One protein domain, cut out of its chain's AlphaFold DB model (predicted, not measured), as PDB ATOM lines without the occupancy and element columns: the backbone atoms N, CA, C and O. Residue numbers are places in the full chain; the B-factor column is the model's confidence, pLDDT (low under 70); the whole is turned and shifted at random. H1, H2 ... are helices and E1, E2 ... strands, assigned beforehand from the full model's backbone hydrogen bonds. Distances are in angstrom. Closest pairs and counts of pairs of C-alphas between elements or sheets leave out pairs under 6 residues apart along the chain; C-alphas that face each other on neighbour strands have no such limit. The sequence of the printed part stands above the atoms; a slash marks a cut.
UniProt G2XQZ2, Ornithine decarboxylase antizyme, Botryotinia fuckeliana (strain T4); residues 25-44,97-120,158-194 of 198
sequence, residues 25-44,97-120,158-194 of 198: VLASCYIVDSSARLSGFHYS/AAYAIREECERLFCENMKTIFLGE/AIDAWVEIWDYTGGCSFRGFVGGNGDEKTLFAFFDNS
ATOM      1  N   VAL A  25      15.968   0.020  27.233       83.69
ATOM      2  CA  VAL A  25      17.055   0.895  26.822       83.69
ATOM      3  C   VAL A  25      18.338   0.244  27.308       83.69
ATOM      4  O   VAL A  25      18.560   0.108  28.506       83.69
ATOM      5  N   LEU A  26      19.169  -0.162  26.358       85.44
ATOM      6  CA  LEU A  26      20.444  -0.815  26.606       85.44
ATOM      7  C   LEU A  26      21.580   0.202  26.651       85.44
ATOM      8  O   LEU A  26      22.524   0.021  27.407       85.44
ATOM      9  N   ALA A  27      21.476   1.289  25.883       86.44
ATOM     10  CA  ALA A  27      22.466   2.354  25.907       86.44
ATOM     11  C   ALA A  27      21.857   3.725  25.590       86.44
ATOM     12  O   ALA A  27      20.752   3.837  25.058       86.44
ATOM     13  N   SER A  28      22.559   4.796  25.941       87.25
ATOM     14  CA  SER A  28      22.205   6.180  25.592       87.25
ATOM     15  C   SER A  28      23.451   6.935  25.164       87.25
ATOM     16  O   SER A  28      24.501   6.760  25.767       87.25
ATOM     17  N   CYS A  29      23.342   7.776  24.144       88.81
ATOM     18  CA  CYS A  29      24.432   8.625  23.678       88.81
ATOM     19  C   CYS A  29      23.957  10.072  23.658       88.81
ATOM     20  O   CYS A  29      22.876  10.355  23.137       88.81
ATOM     21  N   TYR A  30      24.765  10.967  24.213       87.00
ATOM     22  CA  TYR A  30      24.523  12.400  24.249       87.00
ATOM     23  C   TYR A  30      25.713  13.134  23.653       87.00
ATOM     24  O   TYR A  30      26.857  12.814  23.960       87.00
ATOM     25  N   ILE A  31      25.439  14.132  22.820       86.56
ATOM     26  CA  ILE A  31      26.437  14.983  22.183       86.56
ATOM     27  C   ILE A  31      26.090  16.440  22.469       86.56
ATOM     28  O   ILE A  31      24.948  16.859  22.266       86.56
ATOM     29  N   VAL A  32      27.080  17.209  22.908       85.56
ATOM     30  CA  VAL A  32      26.985  18.654  23.114       85.56
ATOM     31  C   VAL A  32      27.934  19.338  22.146       85.56
ATOM     32  O   VAL A  32      29.145  19.170  22.255       85.56
ATOM     33  N   ASP A  33      27.404  20.121  21.213       83.19
ATOM     34  CA  ASP A  33      28.253  20.894  20.306       83.19
ATOM     35  C   ASP A  33      28.926  22.090  21.013       83.19
ATOM     36  O   ASP A  33      28.615  22.458  22.159       83.19
ATOM     37  N   SER A  34      29.860  22.738  20.320       79.06
ATOM     38  CA  SER A  34      30.518  23.968  20.779       79.06
ATOM     39  C   SER A  34      29.519  25.092  21.119       79.06
ATOM     40  O   SER A  34      29.748  25.872  22.046       79.06
ATOM     41  N   SER A  35      28.342  25.104  20.484       80.06
ATOM     42  CA  SER A  35      27.238  26.045  20.743       80.06
ATOM     43  C   SER A  35      26.355  25.676  21.946       80.06
ATOM     44  O   SER A  35      25.347  26.340  22.195       80.06
ATOM     45  N   ALA A  36      26.728  24.650  22.717       75.88
ATOM     46  CA  ALA A  36      25.998  24.139  23.882       75.88
ATOM     47  C   ALA A  36      24.637  23.511  23.544       75.88
ATOM     48  O   ALA A  36      23.756  23.409  24.404       75.88
ATOM     49  N   ARG A  37      24.449  23.067  22.297       77.69
ATOM     50  CA  ARG A  37      23.253  22.331  21.893       77.69
ATOM     51  C   ARG A  37      23.442  20.863  22.234       77.69
ATOM     52  O   ARG A  37      24.350  20.211  21.733       77.69
ATOM     53  N   LEU A  38      22.548  20.357  23.076       84.81
ATOM     54  CA  LEU A  38      22.482  18.952  23.448       84.81
ATOM     55  C   LEU A  38      21.627  18.179  22.439       84.81
ATOM     56  O   LEU A  38      20.484  18.551  22.164       84.81
ATOM     57  N   SER A  39      22.168  17.079  21.934       84.50
ATOM     58  CA  SER A  39      21.471  16.073  21.134       84.50
ATOM     59  C   SER A  39      21.745  14.690  21.715       84.50
ATOM     60  O   SER A  39      22.713  14.507  22.445       84.50
ATOM     61  N   GLY A  40      20.888  13.712  21.441       87.25
ATOM     62  CA  GLY A  40      21.121  12.361  21.927       87.25
ATOM     63  C   GLY A  40      20.096  11.357  21.435       87.25
ATOM     64  O   GLY A  40      19.048  11.725  20.901       87.25
ATOM     65  N   PHE A  41      20.416  10.081  21.612       85.88
ATOM     66  CA  PHE A  41      19.550   8.964  21.255       85.88
ATOM     67  C   PHE A  41      19.678   7.822  22.265       85.88
ATOM     68  O   PHE A  41      20.687   7.680  22.954       85.88
ATOM     69  N   HIS A  42      18.644   6.985  22.321       86.38
ATOM     70  CA  HIS A  42      18.612   5.768  23.125       86.38
ATOM     71  C   HIS A  42      18.681   4.549  22.217       86.38
ATOM     72  O   HIS A  42      17.900   4.424  21.274       86.38
ATOM     73  N   TYR A  43      19.584   3.629  22.528       85.00
ATOM     74  CA  TYR A  43      19.610   2.302  21.940       85.00
ATOM     75  C   TYR A  43      18.760   1.374  22.804       85.00
ATOM     76  O   TYR A  43      19.003   1.247  24.001       85.00
ATOM     77  N   SER A  44      17.741   0.750  22.218       83.81
ATOM     78  CA  SER A  44      16.840  -0.178  22.912       83.81
ATOM     79  C   SER A  44      16.717  -1.470  22.124       83.81
ATOM     80  O   SER A  44      16.705  -1.433  20.893       83.81
ATOM     81  N   ALA A  97      22.394  19.557  31.823       50.97
ATOM     82  CA  ALA A  97      23.284  18.452  31.451       50.97
ATOM     83  C   ALA A  97      24.359  18.848  30.416       50.97
ATOM     84  O   ALA A  97      25.480  18.369  30.484       50.97
ATOM     85  N   ALA A  98      24.048  19.781  29.507       47.09
ATOM     86  CA  ALA A  98      25.007  20.301  28.534       47.09
ATOM     87  C   ALA A  98      26.217  21.010  29.169       47.09
ATOM     88  O   ALA A  98      27.336  20.853  28.690       47.09
ATOM     89  N   TYR A  99      25.990  21.782  30.234       58.25
ATOM     90  CA  TYR A  99      27.058  22.462  30.965       58.25
ATOM     91  C   TYR A  99      27.847  21.470  31.816       58.25
ATOM     92  O   TYR A  99      29.067  21.491  31.759       58.25
ATOM     93  N   ALA A 100      27.163  20.545  32.498       64.44
ATOM     94  CA  ALA A 100      27.814  19.528  33.322       64.44
ATOM     95  C   ALA A 100      28.704  18.578  32.502       64.44
ATOM     96  O   ALA A 100      29.838  18.319  32.886       64.44
ATOM     97  N   ILE A 101      28.229  18.090  31.348       64.31
ATOM     98  CA  ILE A 101      29.028  17.228  30.458       64.31
ATOM     99  C   ILE A 101      30.235  18.003  29.928       64.31
ATOM    100  O   ILE A 101      31.348  17.489  29.949       64.31
ATOM    101  N   ARG A 102      30.029  19.249  29.486       63.44
ATOM    102  CA  ARG A 102      31.115  20.096  28.989       63.44
ATOM    103  C   ARG A 102      32.173  20.349  30.059       63.44
ATOM    104  O   ARG A 102      33.344  20.136  29.780       63.44
ATOM    105  N   GLU A 103      31.770  20.781  31.249       67.19
ATOM    106  CA  GLU A 103      32.682  21.062  32.361       67.19
ATOM    107  C   GLU A 103      33.459  19.803  32.765       67.19
ATOM    108  O   GLU A 103      34.675  19.845  32.937       67.19
ATOM    109  N   GLU A 104      32.781  18.656  32.849       62.59
ATOM    110  CA  GLU A 104      33.421  17.385  33.188       62.59
ATOM    111  C   GLU A 104      34.397  16.915  32.116       62.59
ATOM    112  O   GLU A 104      35.455  16.371  32.444       62.59
ATOM    113  N   CYS A 105      34.080  17.133  30.842       60.09
ATOM    114  CA  CYS A 105      35.038  16.865  29.793       60.09
ATOM    115  C   CYS A 105      36.215  17.843  29.883       60.09
ATOM    116  O   CYS A 105      37.340  17.376  30.002       60.09
ATOM    117  N   GLU A 106      35.994  19.159  29.941       66.00
ATOM    118  CA  GLU A 106      37.056  20.169  30.113       66.00
ATOM    119  C   GLU A 106      37.976  19.858  31.309       66.00
ATOM    120  O   GLU A 106      39.193  19.995  31.200       66.00
ATOM    121  N   ARG A 107      37.426  19.353  32.419       68.44
ATOM    122  CA  ARG A 107      38.187  18.910  33.597       68.44
ATOM    123  C   ARG A 107      39.047  17.667  33.334       68.44
ATOM    124  O   ARG A 107      40.149  17.575  33.877       68.44
ATOM    125  N   LEU A 108      38.559  16.710  32.539       59.22
ATOM    126  CA  LEU A 108      39.331  15.540  32.091       59.22
ATOM    127  C   LEU A 108      40.446  15.941  31.109       59.22
ATOM    128  O   LEU A 108      41.518  15.336  31.123       59.22
ATOM    129  N   PHE A 109      40.243  17.010  30.332       59.75
ATOM    130  CA  PHE A 109      41.277  17.685  29.537       59.75
ATOM    131  C   PHE A 109      42.056  18.687  30.366       59.75
ATOM    132  O   PHE A 109      42.153  19.864  30.006       59.75
ATOM    133  N   CYS A 110      42.650  18.216  31.466       59.41
ATOM    134  CA  CYS A 110      43.629  19.019  32.179       59.41
ATOM    135  C   CYS A 110      44.646  19.601  31.183       59.41
ATOM    136  O   CYS A 110      44.912  19.018  30.127       59.41
ATOM    137  N   GLU A 111      45.204  20.765  31.505       54.88
ATOM    138  CA  GLU A 111      46.084  21.537  30.617       54.88
ATOM    139  C   GLU A 111      47.196  20.675  29.993       54.88
ATOM    140  O   GLU A 111      47.531  20.847  28.829       54.88
ATOM    141  N   ASN A 112      47.639  19.648  30.724       47.72
ATOM    142  CA  ASN A 112      48.605  18.636  30.309       47.72
ATOM    143  C   ASN A 112      48.122  17.695  29.185       47.72
ATOM    144  O   ASN A 112      48.889  17.338  28.302       47.72
ATOM    145  N   MET A 113      46.859  17.259  29.203       51.47
ATOM    146  CA  MET A 113      46.283  16.495  28.088       51.47
ATOM    147  C   MET A 113      46.018  17.421  26.905       51.47
ATOM    148  O   MET A 113      46.265  17.056  25.761       51.47
ATOM    149  N   LYS A 114      45.585  18.656  27.178       52.25
ATOM    150  CA  LYS A 114      45.390  19.677  26.150       52.25
ATOM    151  C   LYS A 114      46.694  19.997  25.406       52.25
ATOM    152  O   LYS A 114      46.641  20.099  24.190       52.25
ATOM    153  N   THR A 115      47.841  20.100  26.079       52.19
ATOM    154  CA  THR A 115      49.150  20.303  25.425       52.19
ATOM    155  C   THR A 115      49.601  19.084  24.625       52.19
ATOM    156  O   THR A 115      50.039  19.246  23.491       52.19
ATOM    157  N   ILE A 116      49.415  17.864  25.141       52.56
ATOM    158  CA  ILE A 116      49.717  16.629  24.393       52.56
ATOM    159  C   ILE A 116      48.861  16.527  23.114       52.56
ATOM    160  O   ILE A 116      49.356  16.091  22.078       52.56
ATOM    161  N   PHE A 117      47.593  16.957  23.157       49.88
ATOM    162  CA  PHE A 117      46.686  16.912  22.000       49.88
ATOM    163  C   PHE A 117      46.786  18.119  21.059       49.88
ATOM    164  O   PHE A 117      46.515  17.973  19.870       49.88
ATOM    165  N   LEU A 118      47.155  19.302  21.559       52.94
ATOM    166  CA  LEU A 118      47.413  20.486  20.730       52.94
ATOM    167  C   LEU A 118      48.817  20.478  20.114       52.94
ATOM    168  O   LEU A 118      49.099  21.328  19.274       52.94
ATOM    169  N   GLY A 119      49.656  19.510  20.493       43.16
ATOM    170  CA  GLY A 119      51.079  19.526  20.201       43.16
ATOM    171  C   GLY A 119      51.771  20.541  21.104       43.16
ATOM    172  O   GLY A 119      51.359  21.693  21.221       43.16
ATOM    173  N   GLU A 120      52.825  20.107  21.778       45.53
ATOM    174  CA  GLU A 120      53.723  21.000  22.495       45.53
ATOM    175  C   GLU A 120      54.385  21.919  21.449       45.53
ATOM    176  O   GLU A 120      55.240  21.482  20.681       45.53
ATOM    177  N   ALA A 158      40.094  23.164  17.295       71.31
ATOM    178  CA  ALA A 158      38.920  23.540  18.058       71.31
ATOM    179  C   ALA A 158      38.083  22.284  18.300       71.31
ATOM    180  O   ALA A 158      37.860  21.489  17.387       71.31
ATOM    181  N   ILE A 159      37.640  22.099  19.541       82.62
ATOM    182  CA  ILE A 159      36.720  21.019  19.886       82.62
ATOM    183  C   ILE A 159      35.358  21.360  19.284       82.62
ATOM    184  O   ILE A 159      34.768  22.395  19.605       82.62
ATOM    185  N   ASP A 160      34.854  20.488  18.417       86.12
ATOM    186  CA  ASP A 160      33.567  20.679  17.749       86.12
ATOM    187  C   ASP A 160      32.409  20.224  18.631       86.12
ATOM    188  O   ASP A 160      31.355  20.866  18.671       86.12
ATOM    189  N   ALA A 161      32.602  19.103  19.329       87.50
ATOM    190  CA  ALA A 161      31.573  18.497  20.153       87.50
ATOM    191  C   ALA A 161      32.149  17.600  21.249       87.50
ATOM    192  O   ALA A 161      33.191  16.967  21.086       87.50
ATOM    193  N   TRP A 162      31.402  17.499  22.338       87.00
ATOM    194  CA  TRP A 162      31.611  16.588  23.455       87.00
ATOM    195  C   TRP A 162      30.611  15.443  23.367       87.00
ATOM    196  O   TRP A 162      29.465  15.676  22.984       87.00
ATOM    197  N   VAL A 163      31.009  14.230  23.739       88.31
ATOM    198  CA  VAL A 163      30.136  13.051  23.724       88.31
ATOM    199  C   VAL A 163      30.210  12.289  25.044       88.31
ATOM    200  O   VAL A 163      31.288  12.096  25.605       88.31
ATOM    201  N   GLU A 164      29.058  11.825  25.518       88.31
ATOM    202  CA  GLU A 164      28.945  10.874  26.621       88.31
ATOM    203  C   GLU A 164      28.030   9.716  26.212       88.31
ATOM    204  O   GLU A 164      26.898   9.913  25.759       88.31
ATOM    205  N   ILE A 165      28.534   8.497  26.368       87.31
ATOM    206  CA  ILE A 165      27.839   7.250  26.068       87.31
ATOM    207  C   ILE A 165      27.657   6.488  27.373       87.31
ATOM    208  O   ILE A 165      28.580   6.367  28.174       87.31
ATOM    209  N   TRP A 166      26.464   5.950  27.565       84.62
ATOM    210  CA  TRP A 166      26.084   5.091  28.673       84.62
ATOM    211  C   TRP A 166      25.695   3.736  28.108       84.62
ATOM    212  O   TRP A 166      24.745   3.676  27.333       84.62
ATOM    213  N   ASP A 167      26.393   2.670  28.484       83.94
ATOM    214  CA  ASP A 167      25.984   1.292  28.223       83.94
ATOM    215  C   ASP A 167      25.481   0.679  29.531       83.94
ATOM    216  O   ASP A 167      26.242   0.363  30.447       83.94
ATOM    217  N   TYR A 168      24.165   0.524  29.621       82.69
ATOM    218  CA  TYR A 168      23.497  -0.023  30.795       82.69
ATOM    219  C   TYR A 168      23.640  -1.543  30.889       82.69
ATOM    220  O   TYR A 168      23.481  -2.095  31.975       82.69
ATOM    221  N   THR A 169      23.943  -2.225  29.780       78.69
ATOM    222  CA  THR A 169      24.170  -3.678  29.782       78.69
ATOM    223  C   THR A 169      25.569  -4.031  30.257       78.69
ATOM    224  O   THR A 169      25.722  -4.945  31.065       78.69
ATOM    225  N   GLY A 170      26.570  -3.277  29.801       77.31
ATOM    226  CA  GLY A 170      27.950  -3.375  30.270       77.31
ATOM    227  C   GLY A 170      28.199  -2.674  31.607       77.31
ATOM    228  O   GLY A 170      29.229  -2.913  32.231       77.31
ATOM    229  N   GLY A 171      27.275  -1.819  32.060       75.69
ATOM    230  CA  GLY A 171      27.437  -1.025  33.280       75.69
ATOM    231  C   GLY A 171      28.561   0.009  33.175       75.69
ATOM    232  O   GLY A 171      29.156   0.377  34.188       75.69
ATOM    233  N   CYS A 172      28.881   0.455  31.959       76.50
ATOM    234  CA  CYS A 172      29.999   1.345  31.683       76.50
ATOM    235  C   CYS A 172      29.540   2.658  31.041       76.50
ATOM    236  O   CYS A 172      28.442   2.784  30.493       76.50
ATOM    237  N   SER A 173      30.400   3.667  31.140       79.44
ATOM    238  CA  SER A 173      30.219   4.942  30.461       79.44
ATOM    239  C   SER A 173      31.520   5.355  29.797       79.44
ATOM    240  O   SER A 173      32.603   5.118  30.329       79.44
ATOM    241  N   PHE A 174      31.391   5.970  28.628       82.19
ATOM    242  CA  PHE A 174      32.502   6.484  27.847       82.19
ATOM    243  C   PHE A 174      32.290   7.968  27.628       82.19
ATOM    244  O   PHE A 174      31.196   8.407  27.266       82.19
ATOM    245  N   ARG A 175      33.354   8.737  27.812       84.19
ATOM    246  CA  ARG A 175      33.374  10.168  27.516       84.19
ATOM    247  C   ARG A 175      34.333  10.414  26.376       84.19
ATOM    248  O   ARG A 175      35.272   9.646  26.182       84.19
ATOM    249  N   GLY A 176      34.110  11.474  25.625       87.50
ATOM    250  CA  GLY A 176      34.965  11.801  24.503       87.50
ATOM    251  C   GLY A 176      34.670  13.157  23.905       87.50
ATOM    252  O   GLY A 176      33.780  13.884  24.350       87.50
ATOM    253  N   PHE A 177      35.417  13.481  22.864       89.56
ATOM    254  CA  PHE A 177      35.219  14.691  22.086       89.56
ATOM    255  C   PHE A 177      35.640  14.480  20.644       89.56
ATOM    256  O   PHE A 177      36.462  13.615  20.330       89.56
ATOM    257  N   VAL A 178      35.064  15.296  19.778       88.06
ATOM    258  CA  VAL A 178      35.433  15.398  18.375       88.06
ATOM    259  C   VAL A 178      36.177  16.709  18.190       88.06
ATOM    260  O   VAL A 178      35.686  17.767  18.590       88.06
ATOM    261  N   GLY A 179      37.359  16.631  17.593       85.38
ATOM    262  CA  GLY A 179      38.142  17.793  17.193       85.38
ATOM    263  C   GLY A 179      38.822  17.540  15.856       85.38
ATOM    264  O   GLY A 179      38.918  16.401  15.395       85.38
ATOM    265  N   GLY A 180      39.281  18.610  15.216       79.69
ATOM    266  CA  GLY A 180      39.948  18.533  13.921       79.69
ATOM    267  C   GLY A 180      39.584  19.701  13.014       79.69
ATOM    268  O   GLY A 180      38.751  20.540  13.365       79.69
ATOM    269  N   ASN A 181      40.218  19.787  11.849       76.25
ATOM    270  CA  ASN A 181      40.062  20.929  10.951       76.25
ATOM    271  C   ASN A 181      39.289  20.540   9.686       76.25
ATOM    272  O   ASN A 181      39.613  19.551   9.037       76.25
ATOM    273  N   GLY A 182      38.284  21.337   9.313       77.06
ATOM    274  CA  GLY A 182      37.464  21.067   8.128       77.06
ATOM    275  C   GLY A 182      36.814  19.681   8.171       77.06
ATOM    276  O   GLY A 182      36.114  19.363   9.130       77.06
ATOM    277  N   ASP A 183      37.065  18.870   7.146       79.56
ATOM    278  CA  ASP A 183      36.512  17.514   7.005       79.56
ATOM    279  C   ASP A 183      37.327  16.442   7.755       79.56
ATOM    280  O   ASP A 183      36.867  15.314   7.940       79.56
ATOM    281  N   GLU A 184      38.525  16.786   8.232       82.25
ATOM    282  CA  GLU A 184      39.375  15.890   9.012       82.25
ATOM    283  C   GLU A 184      38.985  15.979  10.485       82.25
ATOM    284  O   GLU A 184      39.489  16.814  11.240       82.25
ATOM    285  N   LYS A 185      38.040  15.128  10.892       83.00
ATOM    286  CA  LYS A 185      37.574  15.024  12.279       83.00
ATOM    287  C   LYS A 185      38.071  13.741  12.928       83.00
ATOM    288  O   LYS A 185      38.007  12.661  12.342       83.00
ATOM    289  N   THR A 186      38.529  13.849  14.168       84.25
ATOM    290  CA  THR A 186      38.978  12.719  14.985       84.25
ATOM    291  C   THR A 186      38.161  12.659  16.269       84.25
ATOM    292  O   THR A 186      37.969  13.670  16.942       84.25
ATOM    293  N   LEU A 187      37.665  11.462  16.595       87.06
ATOM    294  CA  LEU A 187      37.013  11.168  17.868       87.06
ATOM    295  C   LEU A 187      38.053  10.629  18.848       87.06
ATOM    296  O   LEU A 187      38.702   9.619  18.581       87.06
ATOM    297  N   PHE A 188      38.136  11.258  20.010       84.94
ATOM    298  CA  PHE A 188      38.926  10.790  21.140       84.94
ATOM    299  C   PHE A 188      37.977  10.301  22.234       84.94
ATOM    300  O   PHE A 188      37.053  11.024  22.605       84.94
ATOM    301  N   ALA A 189      38.201   9.093  22.753       84.19
ATOM    302  CA  ALA A 189      37.387   8.488  23.805       84.19
ATOM    303  C   ALA A 189      38.253   8.081  25.006       84.19
ATOM    304  O   ALA A 189      39.347   7.543  24.840       84.19
ATOM    305  N   PHE A 190      37.737   8.324  26.208       80.25
ATOM    306  CA  PHE A 190      38.372   7.998  27.482       80.25
ATOM    307  C   PHE A 190      37.729   6.745  28.034       80.25
ATOM    308  O   PHE A 190      36.507   6.665  28.187       80.25
ATOM    309  N   PHE A 191      38.584   5.786  28.352       75.38
ATOM    310  CA  PHE A 191      38.216   4.568  29.042       75.38
ATOM    311  C   PHE A 191      38.663   4.707  30.487       75.38
ATOM    312  O   PHE A 191      39.790   5.126  30.754       75.38
ATOM    313  N   ASP A 192      37.772   4.377  31.414       65.44
ATOM    314  CA  ASP A 192      38.160   4.272  32.810       65.44
ATOM    315  C   ASP A 192      39.134   3.094  32.978       65.44
ATOM    316  O   ASP A 192      39.086   2.111  32.228       65.44
ATOM    317  N   ASN A 193      40.013   3.175  33.974       61.72
ATOM    318  CA  ASN A 193      41.042   2.163  34.215       61.72
ATOM    319  C   ASN A 193      40.426   0.777  34.489       61.72
ATOM    320  O   ASN A 193      41.052  -0.243  34.238       61.72
ATOM    321  N   SER A 194      39.175   0.745  34.958       60.78
ATOM    322  CA  SER A 194      38.375  -0.466  35.169       60.78
ATOM    323  C   SER A 194      37.996  -1.211  33.880       60.78
ATOM    324  O   SER A 194      37.689  -2.400  33.939       60.78
TER     325      SER A 194
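Overview. This is residues 25 to 44, 97 to 120 and 158 to 194 of the 198 residues of the protein "Ornithine decarboxylase antizyme" of Botryotinia fuckeliana (strain T4) (UniProt G2XQZ2). A twisted sheet of five antiparallel strands makes the core, and the helix H1 crosses one of its faces, while the other face has no named helix. A second, shorter helix, H2, lies off the sheet beyond the far end of H1, and the stretch with it reaches to one end of the longest axis. The printed part has 81 residues with two named helices and five named strands, along the chain E1, E2, H1, H2, E3, E4, E5; the sheet's order is E2, E1, E3, E4, E5, and the class is mixed, helices and strands. The whole is compact, with a radius of gyration of the C-alphas of 13.2 A and spans of 41 by 29 by 24 A.

Arrangement. E1, residues 25 to 33, and E2, residues 38 to 44, form an antiparallel hairpin at 164 degrees, with N 31 and O 39 2.8 A apart, within hydrogen-bond range. On the other side of E1 is E3, residues 159 to 167, antiparallel at 168 degrees, with N 30 and O 164 at 2.8 A. E3, E4, residues 172 to 181, and E5, residues 184 to 190, form a meander, each strand the antiparallel neighbour of the one before. N 165 and O 174 are 2.8 A apart between E3 and E4, and N 186 and O 179 are 2.9 A apart between E4 and E5. From edge strand E2 to edge strand E5 the strands' lines turn by 65 degrees. H1, residues 97 to 108, is on one face of this sheet at a height over the sheet of 8.9 A, which gives two layers, a sheet with a helix on one face. It lies over E1, E4 and, only just, with 3 of its C-alphas, E3, and runs across the strands, at 79 degrees to E1 on the local plane. The closest C-alphas of H1 and E3 are those of Arg 102 and Trp 162, 6.6 A apart. H2, residues 111 to 118, is not on the sheet and is apart from H1. In H1 and H2 every O i to N i+4 pair is within hydrogen-bond range.

Along the chain. E1 begins at C-alpha 25 (17.055, 0.895, 26.822) and is 23.8 A long; E2 is 20.0 A. H1 begins at C-alpha 97 (23.284, 18.452, 31.451) and is 16.3 A long; H2 is 10.0 A. E3 is 24.0 A, E4 30.2 A and E5 20.1 A, ending at C-alpha 190 (38.372, 7.998, 27.482).

Size, cuts and confidence. The two C-alphas farthest apart, those of Ser 44 and Glu 120, are 42.5 A apart. Residues 45 to 96 are not printed, with C-alphas 44 and 97 21.5 A apart across that cut; residues 121 to 157 are not printed either, with C-alphas 120 and 158 15.7 A apart. Of the links that are printed whole, none is long. The mean pLDDT of the printed part is 74.5; residues 97 to 120 and 192 to 194 are under 70.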